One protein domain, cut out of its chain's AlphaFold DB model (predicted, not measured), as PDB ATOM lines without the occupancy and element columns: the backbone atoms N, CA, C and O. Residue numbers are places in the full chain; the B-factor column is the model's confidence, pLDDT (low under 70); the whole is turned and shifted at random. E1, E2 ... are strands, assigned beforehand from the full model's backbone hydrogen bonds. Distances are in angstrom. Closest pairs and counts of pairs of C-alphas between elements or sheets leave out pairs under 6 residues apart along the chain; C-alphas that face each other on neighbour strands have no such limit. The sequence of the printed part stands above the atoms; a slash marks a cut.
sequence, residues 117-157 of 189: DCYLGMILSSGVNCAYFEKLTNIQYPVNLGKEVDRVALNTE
ATOM      1  N   ASP A 117     162.224 187.787 151.004       93.06
ATOM      2  CA  ASP A 117     161.935 186.400 150.624       93.06
ATOM      3  C   ASP A 117     163.109 185.444 150.920       93.06
ATOM      4  O   ASP A 117     163.125 184.295 150.473       93.06
ATOM      5  N   CYS A 118     164.114 185.866 151.694       94.38
ATOM      6  CA  CYS A 118     165.162 184.963 152.164       94.38
ATOM      7  C   CYS A 118     164.632 184.035 153.275       94.38
ATOM      8  O   CYS A 118     164.447 184.444 154.422       94.38
ATOM      9  N   TYR A 119     164.420 182.760 152.939       90.94
ATOM     10  CA  TYR A 119     163.907 181.750 153.877       90.94
ATOM     11  C   TYR A 119     164.999 180.935 154.582       90.94
ATOM     12  O   TYR A 119     164.731 180.341 155.627       90.94
ATOM     13  N   LEU A 120     166.210 180.881 154.016       95.12
ATOM     14  CA  LEU A 120     167.262 179.949 154.418       95.12
ATOM     15  C   LEU A 120     168.641 180.616 154.384       95.12
ATOM     16  O   LEU A 120     169.035 181.184 153.366       95.12
ATOM     17  N   GLY A 121     169.399 180.477 155.466       95.88
ATOM     18  CA  GLY A 121     170.848 180.628 155.481       95.88
ATOM     19  C   GLY A 121     171.490 179.248 155.419       95.88
ATOM     20  O   GLY A 121     171.066 178.334 156.125       95.88
ATOM     21  N   MET A 122     172.497 179.073 154.571       95.12
ATOM     22  CA  MET A 122     173.171 177.787 154.418       95.12
ATOM     23  C   MET A 122     174.659 177.996 154.181       95.12
ATOM     24  O   MET A 122     175.059 178.857 153.395       95.12
ATOM     25  N   ILE A 123     175.468 177.182 154.848       93.06
ATOM     26  CA  ILE A 123     176.906 177.089 154.625       93.06
ATOM     27  C   ILE A 123     177.170 175.760 153.927       93.06
ATOM     28  O   ILE A 123     176.817 174.708 154.452       93.06
ATOM     29  N   LEU A 124     177.776 175.823 152.740       91.81
ATOM     30  CA  LEU A 124     178.236 174.672 151.962       91.81
ATOM     31  C   LEU A 124     179.738 174.829 151.725       91.81
ATOM     32  O   LEU A 124     180.161 175.516 150.793       91.81
ATOM     33  N   SER A 125     180.548 174.267 152.615       87.31
ATOM     34  CA  SER A 125     182.008 174.369 152.558       87.31
ATOM     35  C   SER A 125     182.631 173.090 153.133       87.31
ATOM     36  O   SER A 125     182.081 172.010 152.951       87.31
ATOM     37  N   SER A 126     183.759 173.191 153.842       82.62
ATOM     38  CA  SER A 126     184.355 172.077 154.594       82.62
ATOM     39  C   SER A 126     183.408 171.449 155.623       82.62
ATOM     40  O   SER A 126     183.626 170.314 156.026       82.62
ATOM     41  N   GLY A 127     182.372 172.178 156.039       83.62
ATOM     42  CA  GLY A 127     181.218 171.652 156.756       83.62
ATOM     43  C   GLY A 127     179.921 172.149 156.123       83.62
ATOM     44  O   GLY A 127     179.925 173.070 155.295       83.62
ATOM     45  N   VAL A 128     178.812 171.543 156.542       88.94
ATOM     46  CA  VAL A 128     177.469 171.873 156.066       88.94
ATOM     47  C   VAL A 128     176.616 172.277 157.262       88.94
ATOM     48  O   VAL A 128     176.525 171.542 158.240       88.94
ATOM     49  N   ASN A 129     175.984 173.448 157.194       92.25
ATOM     50  CA  ASN A 129     175.032 173.895 158.211       92.25
ATOM     51  C   ASN A 129     173.888 174.701 157.584       92.25
ATOM     52  O   ASN A 129     174.033 175.254 156.489       92.25
ATOM     53  N   CYS A 130     172.757 174.769 158.279       94.88
ATOM     54  CA  CYS A 130     171.570 175.485 157.853       94.88
ATOM     55  C   CYS A 130     170.890 176.227 159.011       94.88
ATOM     56  O   CYS A 130     170.809 175.731 160.136       94.88
ATOM     57  N   ALA A 131     170.366 177.415 158.718       95.81
ATOM     58  CA  ALA A 131     169.522 178.182 159.615       95.81
ATOM     59  C   ALA A 131     168.302 178.737 158.873       95.81
ATOM     60  O   ALA A 131     168.391 179.123 157.708       95.81
ATOM     61  N   TYR A 132     167.166 178.822 159.557       95.94
ATOM     62  CA  TYR A 132     165.926 179.382 159.010       95.94
ATOM     63  C   TYR A 132     165.097 180.054 160.107       95.94
ATOM     64  O   TYR A 132     165.399 179.923 161.290       95.94
ATOM     65  N   PHE A 133     164.045 180.780 159.726       93.75
ATOM     66  CA  PHE A 133     163.078 181.314 160.687       93.75
ATOM     67  C   PHE A 133     161.961 180.306 160.959       93.75
ATOM     68  O   PHE A 133     161.143 180.041 160.078       93.75
ATOM     69  N   GLU A 134     161.883 179.809 162.189       93.88
ATOM     70  CA  GLU A 134     160.814 178.925 162.653       93.88
ATOM     71  C   GLU A 134     159.771 179.716 163.452       93.88
ATOM     72  O   GLU A 134     160.100 180.644 164.194       93.88
ATOM     73  N   LYS A 135     158.496 179.353 163.312       92.12
ATOM     74  CA  LYS A 135     157.411 179.874 164.141       92.12
ATOM     75  C   LYS A 135     157.548 179.346 165.561       92.12
ATOM     76  O   LYS A 135     157.672 178.142 165.772       92.12
ATOM     77  N   LEU A 136     157.391 180.220 166.551       90.12
ATOM     78  CA  LEU A 136     157.435 179.815 167.958       90.12
ATOM     79  C   LEU A 136     156.377 178.765 168.309       90.12
ATOM     80  O   LEU A 136     156.614 177.918 169.161       90.12
ATOM     81  N   THR A 137     155.239 178.764 167.612       90.88
ATOM     82  CA  THR A 137     154.176 177.760 167.783       90.88
ATOM     83  C   THR A 137     154.580 176.336 167.386       90.88
ATOM     84  O   THR A 137     153.941 175.393 167.846       90.88
ATOM     85  N   ASN A 138     155.635 176.166 166.583       92.38
ATOM     86  CA  ASN A 138     156.169 174.857 166.197       92.38
ATOM     87  C   ASN A 138     157.245 174.344 167.173       92.38
ATOM     88  O   ASN A 138     157.588 173.161 167.145       92.38
ATOM     89  N   ILE A 139     157.774 175.205 168.049       89.56
ATOM     90  CA  ILE A 139     158.842 174.846 168.982       89.56
ATOM     91  C   ILE A 139     158.232 174.256 170.252       89.56
ATOM     92  O   ILE A 139     157.594 174.945 171.042       89.56
ATOM     93  N   GLN A 140     158.455 172.959 170.460       87.69
ATOM     94  CA  GLN A 140     157.973 172.235 171.646       87.69
ATOM     95  C   GLN A 140     158.873 172.436 172.874       87.69
ATOM     96  O   GLN A 140     158.489 172.098 173.994       87.69
ATOM     97  N   TYR A 141     160.073 172.978 172.671       82.06
ATOM     98  CA  TYR A 141     160.986 173.327 173.749       82.06
ATOM     99  C   TYR A 141     160.497 174.597 174.467       82.06
ATOM    100  O   TYR A 141     160.040 175.526 173.799       82.06
ATOM    101  N   PRO A 142     160.579 174.684 175.807       75.62
ATOM    102  CA  PRO A 142     160.161 175.876 176.530       75.62
ATOM    103  C   PRO A 142     161.116 177.041 176.234       75.62
ATOM    104  O   PRO A 142     162.153 177.190 176.873       75.62
ATOM    105  N   VAL A 143     160.749 177.886 175.269       76.38
ATOM    106  CA  VAL A 143     161.452 179.138 174.971       76.38
ATOM    107  C   VAL A 143     160.604 180.312 175.456       76.38
ATOM    108  O   VAL A 143     159.425 180.417 175.124       76.38
ATOM    109  N   ASN A 144     161.194 181.212 176.242       75.06
ATOM    110  CA  ASN A 144     160.523 182.419 176.723       75.06
ATOM    111  C   ASN A 144     161.140 183.665 176.077       75.06
ATOM    112  O   ASN A 144     162.006 184.305 176.665       75.06
ATOM    113  N   LEU A 145     160.698 183.998 174.860       76.69
ATOM    114  CA  LEU A 145     161.165 185.181 174.114       76.69
ATOM    115  C   LEU A 145     160.216 186.387 174.231       76.69
ATOM    116  O   LEU A 145     160.375 187.376 173.522       76.69
ATOM    117  N   GLY A 146     159.227 186.322 175.126       74.62
ATOM    118  CA  GLY A 146     158.178 187.334 175.245       74.62
ATOM    119  C   GLY A 146     157.016 187.133 174.263       74.62
ATOM    120  O   GLY A 146     157.073 186.329 173.339       74.62
ATOM    121  N   LYS A 147     155.914 187.855 174.498       73.06
ATOM    122  CA  LYS A 147     154.634 187.657 173.785       73.06
ATOM    123  C   LYS A 147     154.585 188.258 172.376       73.06
ATOM    124  O   LYS A 147     153.643 187.976 171.646       73.06
ATOM    125  N   GLU A 148     155.544 189.109 172.023       82.56
ATOM    126  CA  GLU A 148     155.559 189.844 170.747       82.56
ATOM    127  C   GLU A 148     156.358 189.129 169.648       82.56
ATOM    128  O   GLU A 148     156.302 189.522 168.485       82.56
ATOM    129  N   VAL A 149     157.091 188.069 169.995       84.31
ATOM    130  CA  VAL A 149     157.897 187.301 169.045       84.31
ATOM    131  C   VAL A 149     157.029 186.182 168.460       84.31
ATOM    132  O   VAL A 149     156.493 185.364 169.199       84.31
ATOM    133  N   ASP A 150     156.875 186.142 167.133       89.00
ATOM    134  CA  ASP A 150     156.158 185.063 166.419       89.00
ATOM    135  C   ASP A 150     157.126 184.052 165.785       89.00
ATOM    136  O   ASP A 150     156.819 182.869 165.637       89.00
ATOM    137  N   ARG A 151     158.336 184.502 165.430       89.88
ATOM    138  CA  ARG A 151     159.361 183.679 164.784       89.88
ATOM    139  C   ARG A 151     160.719 183.859 165.436       89.88
ATOM    140  O   ARG A 151     161.046 184.946 165.905       89.88
ATOM    141  N   VAL A 152     161.525 182.809 165.393       90.81
ATOM    142  CA  VAL A 152     162.902 182.789 165.886       90.81
ATOM    143  C   VAL A 152     163.818 182.207 164.816       90.81
ATOM    144  O   VAL A 152     163.424 181.310 164.074       90.81
ATOM    145  N   ALA A 153     165.036 182.736 164.705       91.94
ATOM    146  CA  ALA A 153     166.059 182.116 163.877       91.94
ATOM    147  C   ALA A 153     166.542 180.829 164.560       91.94
ATOM    148  O   ALA A 153     167.032 180.871 165.688       91.94
ATOM    149  N   LEU A 154     166.402 179.699 163.878       92.25
ATOM    150  CA  LEU A 154     166.817 178.390 164.350       92.25
ATOM    151  C   LEU A 154     168.058 177.963 163.572       92.25
ATOM    152  O   LEU A 154     168.009 177.812 162.353       92.25
ATOM    153  N   ASN A 155     169.166 177.781 164.286       91.81
ATOM    154  CA  ASN A 155     170.356 177.109 163.776       91.81
ATOM    155  C   ASN A 155     170.162 175.601 163.938       91.81
ATOM    156  O   ASN A 155     169.927 175.136 165.051       91.81
ATOM    157  N   THR A 156     170.222 174.856 162.841       91.50
ATOM    158  CA  THR A 156     169.912 173.421 162.855       91.50
ATOM    159  C   THR A 156     171.098 172.557 163.258       91.50
ATOM    160  O   THR A 156     170.875 171.456 163.750       91.50
ATOM    161  N   GLU A 157     172.334 173.023 163.038       87.81
ATOM    162  CA  GLU A 157     173.545 172.190 163.126       87.81
ATOM    163  C   GLU A 157     173.375 170.855 162.366       87.81
ATOM    164  O   GLU A 157     173.828 169.798 162.808       87.81
TER     165      GLU A 157
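AT A GLANCE: This is residues 117 to 157 of the 189 residues of the protein "Phosphotransferase" of Fasciola hepatica (UniProt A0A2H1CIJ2). A narrow, staggered ribbon of three antiparallel strands has E1 beside the first part of long E2, E3 beside its last part, and a wide loop, residues 136 to 150, at one end. The printed part has 41 residues, 18 of them in strands, with no named helix; the class is all strand. E1, E2, E3 follow in sheet order as a meander, each strand the antiparallel neighbour of the one before. It is loose, radius of gyration of the C-alphas 12.2 A, spanning 38 by 24 by 13 A.

HOW THE PARTS SIT: E1, residues 120 to 124, and E2, residues 128 to 135, form a hairpin at 171 degrees; N 121 and O 131 are 2.8 A apart. E2 and E3, residues 151 to 155, form another at 164 degrees, with N 134 and O 152 at 2.9 A.

IN THESE COORDINATES: E1 begins at C-alpha 120 (167.262, 179.949, 154.418) and measures 12.4 A, E2 23.1 A. E3, 12.8 A, ends at C-alpha 155 (170.356, 177.109, 163.776).

THE WHOLE: The farthest C-alphas, Ser 126 and Lys 147, are 38.7 A apart. The link E1 to E2 is tight, E2 to E3 long. The printed part has no cut, and no printed residue is under 70 in pLDDT.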